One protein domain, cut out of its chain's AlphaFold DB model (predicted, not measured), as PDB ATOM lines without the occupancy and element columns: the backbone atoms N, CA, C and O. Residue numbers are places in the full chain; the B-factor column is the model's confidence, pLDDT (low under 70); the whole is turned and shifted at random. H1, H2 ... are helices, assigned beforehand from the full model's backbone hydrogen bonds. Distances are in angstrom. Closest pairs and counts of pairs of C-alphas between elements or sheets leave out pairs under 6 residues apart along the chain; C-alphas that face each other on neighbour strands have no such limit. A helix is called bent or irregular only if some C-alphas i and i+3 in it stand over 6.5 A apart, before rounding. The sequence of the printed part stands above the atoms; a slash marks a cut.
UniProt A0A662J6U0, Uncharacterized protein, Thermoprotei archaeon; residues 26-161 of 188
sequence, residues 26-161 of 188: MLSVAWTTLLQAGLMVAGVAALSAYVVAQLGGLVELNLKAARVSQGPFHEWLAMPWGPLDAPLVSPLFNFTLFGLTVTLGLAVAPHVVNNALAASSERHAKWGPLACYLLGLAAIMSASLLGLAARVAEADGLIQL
ATOM      1  N   MET A  26      17.065  23.496   9.066       74.81
ATOM      2  CA  MET A  26      17.466  23.653  10.480       74.81
ATOM      3  C   MET A  26      17.441  22.345  11.287       74.81
ATOM      4  O   MET A  26      18.266  22.161  12.180       74.81
ATOM      5  N   LEU A  27      16.535  21.413  10.964       75.94
ATOM      6  CA  LEU A  27      16.429  20.133  11.672       75.94
ATOM      7  C   LEU A  27      17.629  19.223  11.381       75.94
ATOM      8  O   LEU A  27      18.180  18.624  12.303       75.94
ATOM      9  N   SER A  28      18.063  19.140  10.120       78.75
ATOM     10  CA  SER A  28      19.250  18.355   9.765       78.75
ATOM     11  C   SER A  28      20.501  18.921  10.424       78.75
ATOM     12  O   SER A  28      21.304  18.162  10.959       78.75
ATOM     13  N   VAL A  29      20.636  20.251  10.449       78.62
ATOM     14  CA  VAL A  29      21.765  20.925  11.106       78.62
ATOM     15  C   VAL A  29      21.772  20.665  12.614       78.62
ATOM     16  O   VAL A  29      22.837  20.431  13.191       78.62
ATOM     17  N   ALA A  30      20.607  20.651  13.267       79.12
ATOM     18  CA  ALA A  30      20.508  20.340  14.692       79.12
ATOM     19  C   ALA A  30      20.982  18.908  15.003       79.12
ATOM     20  O   ALA A  30      21.793  18.715  15.912       79.12
ATOM     21  N   TRP A  31      20.550  17.917  14.216       78.75
ATOM     22  CA  TRP A  31      20.969  16.523  14.396       78.75
ATOM     23  C   TRP A  31      22.460  16.307  14.129       78.75
ATOM     24  O   TRP A  31      23.126  15.628  14.914       78.75
ATOM     25  N   THR A  32      23.011  16.911  13.073       84.25
ATOM     26  CA  THR A  32      24.449  16.804  12.787       84.25
ATOM     27  C   THR A  32      25.286  17.485  13.865       84.25
ATOM     28  O   THR A  32      26.302  16.934  14.276       84.25
ATOM     29  N   THR A  33      24.842  18.637  14.378       81.81
ATOM     30  CA  THR A  33      25.542  19.359  15.454       81.81
ATOM     31  C   THR A  33      25.530  18.558  16.755       81.81
ATOM     32  O   THR A  33      26.553  18.478  17.433       81.81
ATOM     33  N   LEU A  34      24.406  17.913  17.085       83.31
ATOM     34  CA  LEU A  34      24.297  17.050  18.261       83.31
ATOM     35  C   LEU A  34      25.253  15.853  18.174       83.31
ATOM     36  O   LEU A  34      25.993  15.586  19.121       83.31
ATOM     37  N   LEU A  35      25.268  15.161  17.031       87.25
ATOM     38  CA  LEU A  35      26.177  14.038  16.799       87.25
ATOM     39  C   LEU A  35      27.642  14.480  16.826       87.25
ATOM     40  O   LEU A  35      28.456  13.837  17.483       87.25
ATOM     41  N   GLN A  36      27.981  15.592  16.168       85.19
ATOM     42  CA  GLN A  36      29.341  16.131  16.151       85.19
ATOM     43  C   GLN A  36      29.814  16.495  17.559       85.19
ATOM     44  O   GLN A  36      30.914  16.106  17.949       85.19
ATOM     45  N   ALA A  37      28.989  17.199  18.335       84.06
ATOM     46  CA  ALA A  37      29.314  17.549  19.712       84.06
ATOM     47  C   ALA A  37      29.520  16.289  20.568       84.06
ATOM     48  O   ALA A  37      30.533  16.181  21.255       84.06
ATOM     49  N   GLY A  38      28.619  15.305  20.469       86.56
ATOM     50  CA  GLY A  38      28.743  14.036  21.189       86.56
ATOM     51  C   GLY A  38      30.026  13.276  20.842       86.56
ATOM     52  O   GLY A  38      30.750  12.846  21.740       86.56
ATOM     53  N   LEU A  39      30.350  13.173  19.550       88.94
ATOM     54  CA  LEU A  39      31.576  12.531  19.072       88.94
ATOM     55  C   LEU A  39      32.836  13.270  19.534       88.94
ATOM     56  O   LEU A  39      33.805  12.621  19.916       88.94
ATOM     57  N   MET A  40      32.831  14.607  19.542       87.19
ATOM     58  CA  MET A  40      33.967  15.399  20.029       87.19
ATOM     59  C   MET A  40      34.193  15.192  21.529       87.19
ATOM     60  O   MET A  40      35.320  14.924  21.937       87.19
ATOM     61  N   VAL A  41      33.137  15.264  22.346       86.62
ATOM     62  CA  VAL A  41      33.241  15.063  23.802       86.62
ATOM     63  C   VAL A  41      33.726  13.650  24.118       86.62
ATOM     64  O   VAL A  41      34.672  13.484  24.887       86.62
ATOM     65  N   ALA A  42      33.132  12.632  23.488       87.44
ATOM     66  CA  ALA A  42      33.537  11.242  23.679       87.44
ATOM     67  C   ALA A  42      34.975  10.992  23.201       87.44
ATOM     68  O   ALA A  42      35.752  10.350  23.903       87.44
ATOM     69  N   GLY A  43      35.343  11.531  22.036       86.56
ATOM     70  CA  GLY A  43      36.680  11.397  21.466       86.56
ATOM     71  C   GLY A  43      37.754  12.021  22.350       86.56
ATOM     72  O   GLY A  43      38.758  11.375  22.636       86.56
ATOM     73  N   VAL A  44      37.526  13.241  22.846       86.81
ATOM     74  CA  VAL A  44      38.465  13.922  23.751       86.81
ATOM     75  C   VAL A  44      38.558  13.201  25.094       86.81
ATOM     76  O   VAL A  44      39.664  12.985  25.585       86.81
ATOM     77  N   ALA A  45      37.433  12.779  25.677       84.56
ATOM     78  CA  ALA A  45      37.440  12.043  26.939       84.56
ATOM     79  C   ALA A  45      38.193  10.706  26.810       84.56
ATOM     80  O   ALA A  45      39.100  10.435  27.596       84.56
ATOM     81  N   ALA A  46      37.894   9.909  25.780       85.81
ATOM     82  CA  ALA A  46      38.573   8.639  25.531       85.81
ATOM     83  C   ALA A  46      40.070   8.829  25.248       85.81
ATOM     84  O   ALA A  46      40.899   8.103  25.799       85.81
ATOM     85  N   LEU A  47      40.429   9.830  24.439       82.38
ATOM     86  CA  LEU A  47      41.821  10.143  24.134       82.38
ATOM     87  C   LEU A  47      42.582  10.601  25.382       82.38
ATOM     88  O   LEU A  47      43.685  10.121  25.626       82.38
ATOM     89  N   SER A  48      41.987  11.471  26.204       78.12
ATOM     90  CA  SER A  48      42.594  11.903  27.468       78.12
ATOM     91  C   SER A  48      42.852  10.719  28.403       78.12
ATOM     92  O   SER A  48      43.956  10.591  28.928       78.12
ATOM     93  N   ALA A  49      41.892   9.798  28.539       79.81
ATOM     94  CA  ALA A  49      42.047   8.608  29.367       79.81
ATOM     95  C   ALA A  49      43.151   7.685  28.831       79.81
ATOM     96  O   ALA A  49      43.976   7.198  29.603       79.81
ATOM     97  N   TYR A  50      43.205   7.487  27.509       80.81
ATOM     98  CA  TYR A  50      44.232   6.679  26.854       80.81
ATOM     99  C   TYR A  50      45.641   7.252  27.058       80.81
ATOM    100  O   TYR A  50      46.546   6.527  27.467       80.81
ATOM    101  N   VAL A  51      45.835   8.554  26.828       77.38
ATOM    102  CA  VAL A  51      47.149   9.198  26.991       77.38
ATOM    103  C   VAL A  51      47.593   9.168  28.456       77.38
ATOM    104  O   VAL A  51      48.748   8.858  28.744       77.38
ATOM    105  N   VAL A  52      46.680   9.421  29.397       76.69
ATOM    106  CA  VAL A  52      46.983   9.344  30.834       76.69
ATOM    107  C   VAL A  52      47.353   7.924  31.259       76.69
ATOM    108  O   VAL A  52      48.291   7.754  32.037       76.69
ATOM    109  N   ALA A  53      46.674   6.901  30.734       77.44
ATOM    110  CA  ALA A  53      47.025   5.508  31.001       77.44
ATOM    111  C   ALA A  53      48.446   5.176  30.509       77.44
ATOM    112  O   ALA A  53      49.215   4.558  31.243       77.44
ATOM    113  N   GLN A  54      48.826   5.657  29.320       72.69
ATOM    114  CA  GLN A  54      50.166   5.449  28.756       72.69
ATOM    115  C   GLN A  54      51.277   6.157  29.545       72.69
ATOM    116  O   GLN A  54      52.416   5.695  29.559       72.69
ATOM    117  N   LEU A  55      50.960   7.253  30.234       70.31
ATOM    118  CA  LEU A  55      51.910   7.990  31.072       70.31
ATOM    119  C   LEU A  55      52.091   7.398  32.480       70.31
ATOM    120  O   LEU A  55      52.909   7.913  33.241       70.31
ATOM    121  N   GLY A  56      51.375   6.318  32.817       73.00
ATOM    122  CA  GLY A  56      51.433   5.663  34.130       73.00
ATOM    123  C   GLY A  56      50.288   6.042  35.078       73.00
ATOM    124  O   GLY A  56      50.329   5.705  36.260       73.00
ATOM    125  N   GLY A  57      49.250   6.718  34.578       78.00
ATOM    126  CA  GLY A  57      48.072   7.120  35.348       78.00
ATOM    127  C   GLY A  57      48.168   8.526  35.949       78.00
ATOM    128  O   GLY A  57      49.174   9.220  35.827       78.00
ATOM    129  N   LEU A  58      47.091   8.961  36.612       77.31
ATOM    130  CA  LEU A  58      46.950  10.333  37.132       77.31
ATOM    131  C   LEU A  58      47.998  10.698  38.196       77.31
ATOM    132  O   LEU A  58      48.426  11.846  38.271       77.31
ATOM    133  N   VAL A  59      48.417   9.724  39.010       80.44
ATOM    134  CA  VAL A  59      49.412   9.941  40.073       80.44
ATOM    135  C   VAL A  59      50.797  10.165  39.472       80.44
ATOM    136  O   VAL A  59      51.460  11.146  39.807       80.44
ATOM    137  N   GLU A  60      51.206   9.302  38.541       78.12
ATOM    138  CA  GLU A  60      52.501   9.420  37.870       78.12
ATOM    139  C   GLU A  60      52.550  10.667  36.980       78.12
ATOM    140  O   GLU A  60      53.556  11.373  36.958       78.12
ATOM    141  N   LEU A  61      51.431  11.012  36.331       76.31
ATOM    142  CA  LEU A  61      51.287  12.257  35.582       76.31
ATOM    143  C   LEU A  61      51.577  13.479  36.460       76.31
ATOM    144  O   LEU A  61      52.339  14.346  36.045       76.31
ATOM    145  N   ASN A  62      51.008  13.550  37.666       80.12
ATOM    146  CA  ASN A  62      51.224  14.684  38.566       80.12
ATOM    147  C   ASN A  62      52.680  14.764  39.061       80.12
ATOM    148  O   ASN A  62      53.265  15.844  39.129       80.12
ATOM    149  N   LEU A  63      53.295  13.615  39.362       79.50
ATOM    150  CA  LEU A  63      54.703  13.549  39.765       79.50
ATOM    151  C   LEU A  63      55.645  13.971  38.633       79.50
ATOM    152  O   LEU A  63      56.617  14.686  38.879       79.50
ATOM    153  N   LYS A  64      55.360  13.557  37.397       77.75
ATOM    154  CA  LYS A  64      56.120  13.967  36.214       77.75
ATOM    155  C   LYS A  64      55.894  15.434  35.873       77.75
ATOM    156  O   LYS A  64      56.863  16.130  35.591       77.75
ATOM    157  N   ALA A  65      54.662  15.929  35.994       73.00
ATOM    158  CA  ALA A  65      54.334  17.344  35.830       73.00
ATOM    159  C   ALA A  65      55.145  18.233  36.787       73.00
ATOM    160  O   ALA A  65      55.666  19.258  36.363       73.00
ATOM    161  N   ALA A  66      55.345  17.802  38.037       74.81
ATOM    162  CA  ALA A  66      56.175  18.513  39.014       74.81
ATOM    163  C   ALA A  66      57.681  18.520  38.681       74.81
ATOM    164  O   ALA A  66      58.423  19.347  39.207       74.81
ATOM    165  N   ARG A  67      58.152  17.593  37.837       75.75
ATOM    166  CA  ARG A  67      59.559  17.503  37.404       75.75
ATOM    167  C   ARG A  67      59.843  18.305  36.135       75.75
ATOM    168  O   ARG A  67      61.011  18.467  35.783       75.75
ATOM    169  N   VAL A  68      58.812  18.805  35.453       74.44
ATOM    170  CA  VAL A  68      58.979  19.640  34.261       74.44
ATOM    171  C   VAL A  68      59.609  20.969  34.677       74.44
ATOM    172  O   VAL A  68      58.990  21.782  35.353       74.44
ATOM    173  N   SER A  69      60.854  21.196  34.262       62.88
ATOM    174  CA  SER A  69      61.641  22.386  34.616       62.88
ATOM    175  C   SER A  69      61.742  23.421  33.493       62.88
ATOM    176  O   SER A  69      62.400  24.444  33.654       62.88
ATOM    177  N   GLN A  70      61.128  23.157  32.334       61.78
ATOM    178  CA  GLN A  70      61.226  24.014  31.154       61.78
ATOM    179  C   GLN A  70      59.870  24.191  30.465       61.78
ATOM    180  O   GLN A  70      59.092  23.242  30.333       61.78
ATOM    181  N   GLY A  71      59.623  25.397  29.944       63.97
ATOM    182  CA  GLY A  71      58.447  25.752  29.142       63.97
ATOM    183  C   GLY A  71      57.428  26.657  29.835       63.97
ATOM    184  O   GLY A  71      57.584  27.004  30.999       63.97
ATOM    185  N   PRO A  72      56.374  27.065  29.122       61.28
ATOM    186  CA  PRO A  72      55.364  27.953  29.681       61.28
ATOM    187  C   PRO A  72      54.631  27.283  30.845       61.28
ATOM    188  O   PRO A  72      54.240  26.120  30.756       61.28
ATOM    189  N   PHE A  73      54.460  28.031  31.936       63.81
ATOM    190  CA  PHE A  73      53.743  27.614  33.145       63.81
ATOM    191  C   PHE A  73      54.302  26.394  33.887       63.81
ATOM    192  O   PHE A  73      53.592  25.832  34.718       63.81
ATOM    193  N   HIS A  74      55.563  26.008  33.641       62.59
ATOM    194  CA  HIS A  74      56.181  24.819  34.248       62.59
ATOM    195  C   HIS A  74      56.119  24.814  35.788       62.59
ATOM    196  O   HIS A  74      55.993  23.759  36.399       62.59
ATOM    197  N   GLU A  75      56.141  25.993  36.420       64.81
ATOM    198  CA  GLU A  75      56.093  26.170  37.880       64.81
ATOM    199  C   GLU A  75      54.731  25.815  38.495       64.81
ATOM    200  O   GLU A  75      54.647  25.508  39.683       64.81
ATOM    201  N   TRP A  76      53.664  25.832  37.690       64.62
ATOM    202  CA  TRP A  76      52.283  25.689  38.158       64.62
ATOM    203  C   TRP A  76      51.584  24.436  37.620       64.62
ATOM    204  O   TRP A  76      50.412  24.231  37.912       64.62
ATOM    205  N   LEU A  77      52.288  23.563  36.886       66.94
ATOM    206  CA  LEU A  77      51.715  22.342  36.292       66.94
ATOM    207  C   LEU A  77      51.248  21.303  37.324       66.94
ATOM    208  O   LEU A  77      50.348  20.521  37.035       66.94
ATOM    209  N   ALA A  78      51.862  21.280  38.509       64.88
ATOM    210  CA  ALA A  78      51.504  20.372  39.603       64.88
ATOM    211  C   ALA A  78      50.519  20.993  40.611       64.88
ATOM    212  O   ALA A  78      50.133  20.349  41.590       64.88
ATOM    213  N   MET A  79      50.142  22.258  40.409       67.50
ATOM    214  CA  MET A  79      49.204  22.970  41.270       67.50
ATOM    215  C   MET A  79      47.833  23.040  40.593       67.50
ATOM    216  O   MET A  79      47.753  23.178  39.375       67.50
ATOM    217  N   PRO A  80      46.732  22.990  41.359       63.75
ATOM    218  CA  PRO A  80      45.397  23.122  40.784       63.75
ATOM    219  C   PRO A  80      45.151  24.517  40.188       63.75
ATOM    220  O   PRO A  80      44.298  24.661  39.315       63.75
ATOM    221  N   TRP A  81      45.892  25.537  40.640       63.75
ATOM    222  CA  TRP A  81      45.764  26.915  40.173       63.75
ATOM    223  C   TRP A  81      47.105  27.651  40.222       63.75
ATOM    224  O   TRP A  81      47.920  27.386  41.108       63.75
ATOM    225  N   GLY A  82      47.302  28.608  39.312       67.50
ATOM    226  CA  GLY A  82      48.434  29.533  39.362       67.50
ATOM    227  C   GLY A  82      48.217  30.699  40.343       67.50
ATOM    228  O   GLY A  82      47.110  30.887  40.856       67.50
ATOM    229  N   PRO A  83      49.258  31.511  40.594       72.00
ATOM    230  CA  PRO A  83      49.177  32.765  41.338       72.00
ATOM    231  C   PRO A  83      48.086  33.692  40.790       72.00
ATOM    232  O   PRO A  83      47.753  33.638  39.608       72.00
ATOM    233  N   LEU A  84      47.524  34.564  41.632       66.06
ATOM    234  CA  LEU A  84      46.429  35.468  41.238       66.06
ATOM    235  C   LEU A  84      46.833  36.489  40.162       66.06
ATOM    236  O   LEU A  84      45.982  36.961  39.413       66.06
ATOM    237  N   ASP A  85      48.117  36.809  40.090       66.12
ATOM    238  CA  ASP A  85      48.763  37.722  39.153       66.12
ATOM    239  C   ASP A  85      49.323  37.017  37.906       66.12
ATOM    240  O   ASP A  85      49.725  37.686  36.952       66.12
ATOM    241  N   ALA A  86      49.309  35.679  37.866       63.69
ATOM    242  CA  ALA A  86      49.823  34.931  36.729       63.69
ATOM    243  C   ALA A  86      48.916  35.107  35.491       63.69
ATOM    244  O   ALA A  86      47.723  34.767  35.530       63.69
ATOM    245  N   PRO A  87      49.441  35.602  34.355       62.34
ATOM    246  CA  PRO A  87      48.668  35.684  33.122       62.34
ATOM    247  C   PRO A  87      48.286  34.272  32.653       62.34
ATOM    248  O   PRO A  87      49.077  33.343  32.778       62.34
ATOM    249  N   LEU A  88      47.071  34.109  32.118       64.69
ATOM    250  CA  LEU A  88      46.506  32.863  31.560       64.69
ATOM    251  C   LEU A  88      46.224  31.709  32.542       64.69
ATOM    252  O   LEU A  88      45.331  30.914  32.267       64.69
ATOM    253  N   VAL A  89      46.931  31.611  33.672       63.59
ATOM    254  CA  VAL A  89      46.779  30.506  34.647       63.59
ATOM    255  C   VAL A  89      46.179  30.970  35.978       63.59
ATOM    256  O   VAL A  89      45.763  30.144  36.796       63.59
ATOM    257  N   SER A  90      46.067  32.286  36.200       69.50
ATOM    258  CA  SER A  90      45.418  32.800  37.404       69.50
ATOM    259  C   SER A  90      43.938  32.395  37.467       69.50
ATOM    260  O   SER A  90      43.216  32.461  36.465       69.50
ATOM    261  N   PRO A  91      43.433  32.055  38.669       71.81
ATOM    262  CA  PRO A  91      42.005  31.880  38.912       71.81
ATOM    263  C   PRO A  91      41.175  33.067  38.426       71.81
ATOM    264  O   PRO A  91      40.079  32.888  37.901       71.81
ATOM    265  N   LEU A  92      41.715  34.281  38.578       74.12
ATOM    266  CA  LEU A  92      41.050  35.514  38.184       74.12
ATOM    267  C   LEU A  92      40.947  35.628  36.661       74.12
ATOM    268  O   LEU A  92      39.878  35.966  36.163       74.12
ATOM    269  N   PHE A  93      42.000  35.275  35.918       73.06
ATOM    270  CA  PHE A  93      41.945  35.205  34.458       73.06
ATOM    271  C   PHE A  93      40.975  34.126  33.968       73.06
ATOM    272  O   PHE A  93      40.176  34.377  33.071       73.06
ATOM    273  N   ASN A  94      40.984  32.939  34.578       74.06
ATOM    274  CA  ASN A  94      40.043  31.880  34.210       74.06
ATOM    275  C   ASN A  94      38.593  32.286  34.494       74.06
ATOM    276  O   ASN A  94      37.706  32.023  33.683       74.06
ATOM    277  N   PHE A  95      38.345  32.975  35.607       77.12
ATOM    278  CA  PHE A  95      37.023  33.496  35.930       77.12
ATOM    279  C   PHE A  95      36.579  34.593  34.958       77.12
ATOM    280  O   PHE A  95      35.444  34.565  34.486       77.12
ATOM    281  N   THR A  96      37.447  35.546  34.617       78.38
ATOM    282  CA  THR A  96      37.079  36.607  33.671       78.38
ATOM    283  C   THR A  96      36.893  36.054  32.263       78.38
ATOM    284  O   THR A  96      35.888  36.364  31.632       78.38
ATOM    285  N   LEU A  97      37.781  35.179  31.790       78.12
ATOM    286  CA  LEU A  97      37.716  34.625  30.442       78.12
ATOM    287  C   LEU A  97      36.601  33.578  30.301       78.12
ATOM    288  O   LEU A  97      35.670  33.777  29.524       78.12
ATOM    289  N   PHE A  98      36.650  32.481  31.060       73.25
ATOM    290  CA  PHE A  98      35.664  31.398  30.944       73.25
ATOM    291  C   PHE A  98      34.367  31.686  31.700       73.25
ATOM    292  O   PHE A  98      33.293  31.306  31.236       73.25
ATOM    293  N   GLY A  99      34.445  32.355  32.850       75.25
ATOM    294  CA  GLY A  99      33.270  32.661  33.668       75.25
ATOM    295  C   GLY A  99      32.446  33.836  33.145       75.25
ATOM    296  O   GLY A  99      31.220  33.767  33.200       75.25
ATOM    297  N   LEU A 100      33.082  34.887  32.612       78.38
ATOM    298  CA  LEU A 100      32.396  36.121  32.205       78.38
ATOM    299  C   LEU A 100      32.404  36.340  30.688       78.38
ATOM    300  O   LEU A 100      31.344  36.486  30.088       78.38
ATOM    301  N   THR A 101      33.564  36.336  30.032       80.44
ATOM    302  CA  THR A 101      33.651  36.622  28.592       80.44
ATOM    303  C   THR A 101      32.986  35.537  27.750       80.44
ATOM    304  O   THR A 101      32.199  35.856  26.862       80.44
ATOM    305  N   VAL A 102      33.256  34.261  28.029       78.88
ATOM    306  CA  VAL A 102      32.665  33.138  27.285       78.88
ATOM    307  C   VAL A 102      31.161  33.051  27.530       78.88
ATOM    308  O   VAL A 102      30.402  32.909  26.576       78.88
ATOM    309  N   THR A 103      30.699  33.194  28.774       77.38
ATOM    310  CA  THR A 103      29.263  33.119  29.089       77.38
ATOM    311  C   THR A 103      28.477  34.263  28.452       77.38
ATOM    312  O   THR A 103      27.445  34.014  27.831       77.38
ATOM    313  N   LEU A 104      28.988  35.496  28.519       80.62
ATOM    314  CA  LEU A 104      28.384  36.646  27.846       80.62
ATOM    315  C   LEU A 104      28.453  36.509  26.322       80.62
ATOM    316  O   LEU A 104      27.467  36.774  25.637       80.62
ATOM    317  N   GLY A 105      29.584  36.044  25.786       79.56
ATOM    318  CA  GLY A 105      29.763  35.808  24.355       79.56
ATOM    319  C   GLY A 105      28.767  34.787  23.805       79.56
ATOM    320  O   GLY A 105      28.136  35.038  22.781       79.56
ATOM    321  N   LEU A 106      28.564  33.670  24.511       76.88
ATOM    322  CA  LEU A 106      27.564  32.666  24.140       76.88
ATOM    323  C   LEU A 106      26.129  33.170  24.336       76.88
ATOM    324  O   LEU A 106      25.263  32.819  23.541       76.88
ATOM    325  N   ALA A 107      25.865  33.999  25.350       75.50
ATOM    326  CA  ALA A 107      24.534  34.561  25.582       75.50
ATOM    327  C   ALA A 107      24.095  35.519  24.461       75.50
ATOM    328  O   ALA A 107      22.916  35.569  24.119       75.50
ATOM    329  N   VAL A 108      25.041  36.256  23.872       77.94
ATOM    330  CA  VAL A 108      24.787  37.189  22.760       77.94
ATOM    331  C   VAL A 108      24.870  36.489  21.397       77.94
ATOM    332  O   VAL A 108      24.448  37.043  20.381       77.94
ATOM    333  N   ALA A 109      25.382  35.257  21.343       78.56
ATOM    334  CA  ALA A 109      25.571  34.539  20.095       78.56
ATOM    335  C   ALA A 109      24.219  34.268  19.396       78.56
ATOM    336  O   ALA A 109      23.383  33.524  19.920       78.56
ATOM    337  N   PRO A 110      23.994  34.802  18.177       72.12
ATOM    338  CA  PRO A 110      22.680  34.769  17.532       72.12
ATOM    339  C   PRO A 110      22.190  33.346  17.246       72.12
ATOM    340  O   PRO A 110      20.994  33.083  17.306       72.12
ATOM    341  N   HIS A 111      23.101  32.399  17.003       72.62
ATOM    342  CA  HIS A 111      22.752  30.991  16.811       72.62
ATOM    343  C   HIS A 111      22.293  30.307  18.111       72.62
ATOM    344  O   HIS A 111      21.414  29.451  18.063       72.62
ATOM    345  N   VAL A 112      22.831  30.696  19.273       74.19
ATOM    346  CA  VAL A 112      22.407  30.161  20.580       74.19
ATOM    347  C   VAL A 112      21.021  30.691  20.933       74.19
ATOM    348  O   VAL A 112      20.137  29.912  21.287       74.19
ATOM    349  N   VAL A 113      20.812  31.998  20.767       69.88
ATOM    350  CA  VAL A 113      19.520  32.650  21.020       69.88
ATOM    351  C   VAL A 113      18.440  32.095  20.089       69.88
ATOM    352  O   VAL A 113      17.367  31.717  20.555       69.88
ATOM    353  N   ASN A 114      18.729  31.964  18.791       71.44
ATOM    354  CA  ASN A 114      17.780  31.414  17.823       71.44
ATOM    355  C   ASN A 114      17.406  29.952  18.138       71.44
ATOM    356  O   ASN A 114      16.238  29.583  18.049       71.44
ATOM    357  N   ASN A 115      18.367  29.133  18.583       73.62
ATOM    358  CA  ASN A 115      18.099  27.753  19.003       73.62
ATOM    359  C   ASN A 115      17.271  27.681  20.296       73.62
ATOM    360  O   ASN A 115      16.399  26.822  20.415       73.62
ATOM    361  N   ALA A 116      17.519  28.581  21.251       68.31
ATOM    362  CA  ALA A 116      16.746  28.660  22.488       68.31
ATOM    363  C   ALA A 116      15.290  29.080  22.228       68.31
ATOM    364  O   ALA A 116      14.378  28.514  22.824       68.31
ATOM    365  N   LEU A 117      15.060  30.020  21.305       66.31
ATOM    366  CA  LEU A 117      13.719  30.469  20.913       66.31
ATOM    367  C   LEU A 117      12.952  29.424  20.088       66.31
ATOM    368  O   LEU A 117      11.728  29.362  20.161       66.31
ATOM    369  N   ALA A 118      13.655  28.578  19.331       67.12
ATOM    370  CA  ALA A 118      13.057  27.466  18.591       67.12
ATOM    371  C   ALA A 118      12.646  26.277  19.486       67.12
ATOM    372  O   ALA A 118      11.955  25.365  19.024       67.12
ATOM    373  N   ALA A 119      13.048  26.260  20.764       65.38
ATOM    374  CA  ALA A 119      12.678  25.208  21.702       65.38
ATOM    375  C   ALA A 119      11.220  25.383  22.163       65.38
ATOM    376  O   ALA A 119      10.904  26.191  23.029       65.38
ATOM    377  N   SER A 120      10.313  24.574  21.616       58.19
ATOM    378  CA  SER A 120       8.861  24.671  21.833       58.19
ATOM    379  C   SER A 120       8.355  24.221  23.219       58.19
ATOM    380  O   SER A 120       7.148  24.105  23.425       58.19
ATOM    381  N   SER A 121       9.238  23.933  24.186       61.44
ATOM    382  CA  SER A 121       8.888  23.248  25.441       61.44
ATOM    383  C   SER A 121       9.539  23.872  26.684       61.44
ATOM    384  O   SER A 121      10.704  23.612  26.984       61.44
ATOM    385  N   GLU A 122       8.753  24.590  27.498       62.19
ATOM    386  CA  GLU A 122       9.190  25.139  28.801       62.19
ATOM    387  C   GLU A 122       9.654  24.066  29.800       62.19
ATOM    388  O   GLU A 122      10.511  24.315  30.651       62.19
ATOM    389  N   ARG A 123       9.093  22.851  29.721       59.03
ATOM    390  CA  ARG A 123       9.377  21.768  30.677       59.03
ATOM    391  C   ARG A 123      10.758  21.141  30.461       59.03
ATOM    392  O   ARG A 123      11.406  20.781  31.443       59.03
ATOM    393  N   HIS A 124      11.223  21.047  29.212       58.31
ATOM    394  CA  HIS A 124      12.561  20.535  28.878       58.31
ATOM    395  C   HIS A 124      13.625  21.643  28.821       58.31
ATOM    396  O   HIS A 124      14.805  21.367  29.039       58.31
ATOM    397  N   ALA A 125      13.217  22.903  28.635       63.41
ATOM    398  CA  ALA A 125      14.116  24.058  28.622       63.41
ATOM    399  C   ALA A 125      14.866  24.283  29.949       63.41
ATOM    400  O   ALA A 125      15.939  24.876  29.946       63.41
ATOM    401  N   LYS A 126      14.356  23.783  31.084       69.06
ATOM    402  CA  LYS A 126      15.013  23.951  32.396       69.06
ATOM    403  C   LYS A 126      16.246  23.061  32.579       69.06
ATOM    404  O   LYS A 126      17.195  23.468  33.241       69.06
ATOM    405  N   TRP A 127      16.242  21.864  31.993       72.00
ATOM    406  CA  TRP A 127      17.337  20.895  32.137       72.00
ATOM    407  C   TRP A 127      18.368  20.984  31.011       72.00
ATOM    408  O   TRP A 127      19.518  20.605  31.219       72.00
ATOM    409  N   GLY A 128      17.985  21.522  29.848       74.88
ATOM    410  CA  GLY A 128      18.880  21.707  28.703       74.88
ATOM    411  C   GLY A 128      20.164  22.479  29.042       74.88
ATOM    412  O   GLY A 128      21.249  21.942  28.826       74.88
ATOM    413  N   PRO A 129      20.087  23.685  29.638       75.50
ATOM    414  CA  PRO A 129      21.269  24.468  29.993       75.50
ATOM    415  C   PRO A 129      22.188  23.753  30.986       75.50
ATOM    416  O   PRO A 129      23.406  23.791  30.830       75.50
ATOM    417  N   LEU A 130      21.617  23.052  31.972       79.62
ATOM    418  CA  LEU A 130      22.395  22.299  32.954       79.62
ATOM    419  C   LEU A 130      23.118  21.111  32.309       79.62
ATOM    420  O   LEU A 130      24.300  20.899  32.567       79.62
ATOM    421  N   ALA A 131      22.437  20.360  31.439       80.62
ATOM    422  CA  ALA A 131      23.050  19.263  30.698       80.62
ATOM    423  C   ALA A 131      24.186  19.764  29.790       80.62
ATOM    424  O   ALA A 131      25.278  19.196  29.805       80.62
ATOM    425  N   CYS A 132      23.969  20.867  29.065       77.69
ATOM    426  CA  CYS A 132      25.005  21.505  28.251       77.69
ATOM    427  C   CYS A 132      26.199  21.971  29.096       77.69
ATOM    428  O   CYS A 132      27.342  21.790  28.682       77.69
ATOM    429  N   TYR A 133      25.952  22.522  30.288       80.50
ATOM    430  CA  TYR A 133      27.008  22.940  31.207       80.50
ATOM    431  C   TYR A 133      27.845  21.754  31.700       80.50
ATOM    432  O   TYR A 133      29.069  21.806  31.631       80.50
ATOM    433  N   LEU A 134      27.207  20.663  32.139       83.38
ATOM    434  CA  LEU A 134      27.912  19.468  32.619       83.38
ATOM    435  C   LEU A 134      28.743  18.805  31.512       83.38
ATOM    436  O   LEU A 134      29.890  18.426  31.749       83.38
ATOM    437  N   LEU A 135      28.193  18.707  30.298       83.19
ATOM    438  CA  LEU A 135      28.915  18.176  29.139       83.19
ATOM    439  C   LEU A 135      30.085  19.081  28.735       83.19
ATOM    440  O   LEU A 135      31.180  18.586  28.474       83.19
ATOM    441  N   GLY A 136      29.876  20.400  28.726       80.25
ATOM    442  CA  GLY A 136      30.923  21.377  28.437       80.25
ATOM    443  C   GLY A 136      32.051  21.334  29.467       80.25
ATOM    444  O   GLY A 136      33.221  21.306  29.093       80.25
ATOM    445  N   LEU A 137      31.712  21.245  30.755       82.75
ATOM    446  CA  LEU A 137      32.689  21.108  31.831       82.75
ATOM    447  C   LEU A 137      33.509  19.822  31.673       82.75
ATOM    448  O   LEU A 137      34.735  19.877  31.723       82.75
ATOM    449  N   ALA A 138      32.858  18.682  31.423       82.94
ATOM    450  CA  ALA A 138      33.551  17.416  31.190       82.94
ATOM    451  C   ALA A 138      34.509  17.495  29.989       82.94
ATOM    452  O   ALA A 138      35.637  17.000  30.061       82.94
ATOM    453  N   ALA A 139      34.094  18.160  28.906       83.12
ATOM    454  CA  ALA A 139      34.915  18.354  27.717       83.12
ATOM    455  C   ALA A 139      36.137  19.242  27.992       83.12
ATOM    456  O   ALA A 139      37.252  18.872  27.628       83.12
ATOM    457  N   ILE A 140      35.942  20.376  28.673       81.81
ATOM    458  CA  ILE A 140      37.025  21.301  29.033       81.81
ATOM    459  C   ILE A 140      38.017  20.605  29.964       81.81
ATOM    460  O   ILE A 140      39.212  20.646  29.701       81.81
ATOM    461  N   MET A 141      37.544  19.898  30.994       81.62
ATOM    462  CA  MET A 141      38.421  19.164  31.915       81.62
ATOM    463  C   MET A 141      39.218  18.066  31.205       81.62
ATOM    464  O   MET A 141      40.419  17.935  31.435       81.62
ATOM    465  N   SER A 142      38.583  17.320  30.297       81.25
ATOM    466  CA  SER A 142      39.266  16.293  29.501       81.25
ATOM    467  C   SER A 142      40.320  16.905  28.570       81.25
ATOM    468  O   SER A 142      41.425  16.378  28.451       81.25
ATOM    469  N   ALA A 143      40.014  18.047  27.945       81.31
ATOM    470  CA  ALA A 143      40.954  18.780  27.102       81.31
ATOM    471  C   ALA A 143      42.126  19.365  27.911       81.31
ATOM    472  O   ALA A 143      43.273  19.264  27.476       81.31
ATOM    473  N   SER A 144      41.868  19.915  29.101       79.44
ATOM    474  CA  SER A 144      42.910  20.397  30.018       79.44
ATOM    475  C   SER A 144      43.841  19.265  30.455       79.44
ATOM    476  O   SER A 144      45.059  19.431  30.430       79.44
ATOM    477  N   LEU A 145      43.285  18.095  30.789       77.88
ATOM    478  CA  LEU A 145      44.061  16.911  31.153       77.88
ATOM    479  C   LEU A 145      44.917  16.414  29.982       77.88
ATOM    480  O   LEU A 145      46.086  16.087  30.169       77.88
ATOM    481  N   LEU A 146      44.356  16.402  28.770       79.56
ATOM    482  CA  LEU A 146      45.085  16.049  27.554       79.56
ATOM    483  C   LEU A 146      46.227  17.038  27.267       79.56
ATOM    484  O   LEU A 146      47.313  16.608  26.893       79.56
ATOM    485  N   GLY A 147      46.010  18.340  27.477       75.75
ATOM    486  CA  GLY A 147      47.044  19.369  27.335       75.75
ATOM    487  C   GLY A 147      48.190  19.198  28.335       75.75
ATOM    488  O   GLY A 147      49.358  19.244  27.948       75.75
ATOM    489  N   LEU A 148      47.867  18.917  29.602       76.81
ATOM    490  CA  LEU A 148      48.860  18.594  30.632       76.81
ATOM    491  C   LEU A 148      49.650  17.330  30.266       76.81
ATOM    492  O   LEU A 148      50.879  17.324  30.315       76.81
ATOM    493  N   ALA A 149      48.950  16.275  29.850       74.75
ATOM    494  CA  ALA A 149      49.551  15.014  29.441       74.75
ATOM    495  C   ALA A 149      50.463  15.165  28.216       74.75
ATOM    496  O   ALA A 149      51.567  14.625  28.205       74.75
ATOM    497  N   ALA A 150      50.052  15.953  27.221       74.50
ATOM    498  CA  ALA A 150      50.877  16.276  26.062       74.50
ATOM    499  C   ALA A 150      52.154  17.028  26.467       74.50
ATOM    500  O   ALA A 150      53.230  16.718  25.963       74.50
ATOM    501  N   ARG A 151      52.061  17.962  27.425       73.19
ATOM    502  CA  ARG A 151      53.228  18.702  27.921       73.19
ATOM    503  C   ARG A 151      54.208  17.808  28.677       73.19
ATOM    504  O   ARG A 151      55.414  17.928  28.479       73.19
ATOM    505  N   VAL A 152      53.702  16.907  29.516       71.75
ATOM    506  CA  VAL A 152      54.531  15.910  30.210       71.75
ATOM    507  C   VAL A 152      55.194  14.965  29.205       71.75
ATOM    508  O   VAL A 152      56.382  14.692  29.324       71.75
ATOM    509  N   ALA A 153      54.467  14.523  28.176       72.69
ATOM    510  CA  ALA A 153      55.015  13.668  27.124       72.69
ATOM    511  C   ALA A 153      56.095  14.370  26.274       72.69
ATOM    512  O   ALA A 153      57.059  13.728  25.861       72.69
ATOM    513  N   GLU A 154      55.969  15.679  26.033       70.81
ATOM    514  CA  GLU A 154      57.019  16.490  25.398       70.81
ATOM    515  C   GLU A 154      58.256  16.612  26.301       70.81
ATOM    516  O   GLU A 154      59.380  16.445  25.833       70.81
ATOM    517  N   ALA A 155      58.062  16.857  27.601       68.12
ATOM    518  CA  ALA A 155      59.156  16.961  28.570       68.12
ATOM    519  C   ALA A 155      59.909  15.632  28.767       68.12
ATOM    520  O   ALA A 155      61.132  15.643  28.895       68.12
ATOM    521  N   ASP A 156      59.201  14.500  28.717       67.44
ATOM    522  CA  ASP A 156      59.783  13.148  28.713       67.44
ATOM    523  C   ASP A 156      60.454  12.796  27.362       67.44
ATOM    524  O   ASP A 156      61.037  11.721  27.216       67.44
ATOM    525  N   GLY A 157      60.379  13.679  26.355       65.62
ATOM    526  CA  GLY A 157      60.971  13.483  25.028       65.62
ATOM    527  C   GLY A 157      60.237  12.467  24.145       65.62
ATOM    528  O   GLY A 157      60.750  12.094  23.090       65.62
ATOM    529  N   LEU A 158      59.041  12.023  24.549       60.69
ATOM    530  CA  LEU A 158      58.218  11.052  23.815       60.69
ATOM    531  C   LEU A 158      57.544  11.670  22.586       60.69
ATOM    532  O   LEU A 158      57.223  10.964  21.632       60.69
ATOM    533  N   ILE A 159      57.318  12.986  22.612       63.16
ATOM    534  CA  ILE A 159      56.710  13.750  21.522       63.16
ATOM    535  C   ILE A 159      57.615  14.939  21.208       63.16
ATOM    536  O   ILE A 159      57.843  15.793  22.061       63.16
ATOM    537  N   GLN A 160      58.114  15.015  19.975       57.56
ATOM    538  CA  GLN A 160      58.781  16.210  19.464       57.56
ATOM    539  C   GLN A 160      57.755  17.042  18.702       57.56
ATOM    540  O   GLN A 160      57.236  16.611  17.673       57.56
ATOM    541  N   LEU A 161      57.429  18.225  19.224       58.84
ATOM    542  CA  LEU A 161      56.616  19.186  18.488       58.84
ATOM    543  C   LEU A 161      57.451  19.726  17.326       58.84
ATOM    544  O   LEU A 161      58.523  20.294  17.535       58.84
TER     545      LEU A 161
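Overview. This is residues 26 to 161 of the 188 residues of an uncharacterized protein of Thermoprotei archaeon (UniProt A0A662J6U0). What shape do these atoms make? Two long helices, H1 and H6, run the same way and cross at 38 degrees, with short H2 packed on H6 near its last residues; H3 folds back along the other side of H6 with a gap between them, and H4 and H5 lead round to the first residue of H6. H6 is in the middle of this loose, open frame, while residues 98 to 114, of which 98 to 108 belong to H3 and 110 to 114 to H4, stick out free, and residues 66 to 90 make a long loop with no named element. What is it made of, and how large is it? The printed part has 136 residues with six named helices, H1 to H6 in chain order, and no named strand, and its class is all helix. It is loose, with a radius of gyration of the C-alphas of 18.4 A, and elongated, spanning 54 by 33 by 26 A.

Arrangement. What does the first helix meet? H1, residues 26 to 54, touches H6, residues 128 to 155, with its residues 41 to 52 alone, and the closest C-alphas, those of Ser 48 and Leu 146, are 4.8 A apart. The two run the same way at a steep tilt of 38 degrees, only just past shallow. Where does the next helix go? H2, residues 57 to 65, is close to H1 but not clearly touching, with the closest C-alphas, those of Val 52 and Leu 58, 6.4 A apart, and it is only just about perpendicular to H1 at 73 degrees. H2 touches residues 148 to 152 of H6, the same way at a steep tilt of 55 degrees, and the closest C-alphas are those of Ala 65 and Val 152, 5.8 A apart. How do the others stand? H3, residues 91 to 108, is apart from H1, H2 and H6, and is close to H4, residues 110 to 117, but not clearly touching, with the closest C-alphas, those of Leu 106 and Val 112, 6.7 A apart. H4 and H5, residues 122 to 125, are only just apart, their closest C-alphas 8.1 A from each other; H5 and H6 meet only through their link. What do the backbone N and O atoms show? Every O i to N i+4 pair is within hydrogen-bond range in H1, H2, H4 and H6, against 12 of 14 in H3; H5 is too short for such a pair, and its one O i to N i+3 pair is not within range.

Along the chain. Where do the first two helices run? H1 begins at C-alpha 26, (17.466, 23.653, 10.480), and is 41.6 A long; H2 is 12.0 A long. How long are the remaining ones? H3 runs 24.2 A from C-alpha 91 at (42.005, 31.880, 38.912), and is neither bent nor irregular, but only just: C-alphas 99 and 102 are 6.4 A apart. H4 is 10.5 A long and H5 5.0 A; H6 is 40.6 A long and ends at C-alpha 155, (59.156, 16.961, 28.570).

Size, cuts and confidence. How far does it reach? The two C-alphas farthest apart, those of Ser 69 and Ser 120, are 54.4 A from each other. Is it unbroken, and which links are long? The printed part has no cut; the link from H2 to H3, 25 residues, is long, and the other four are tight. Where is confidence low? The mean pLDDT of the printed part is 74.2, and 40 residues are under 70: residues 69 to 82, 84 to 90, 113, 116 to 126 and 155 to 161.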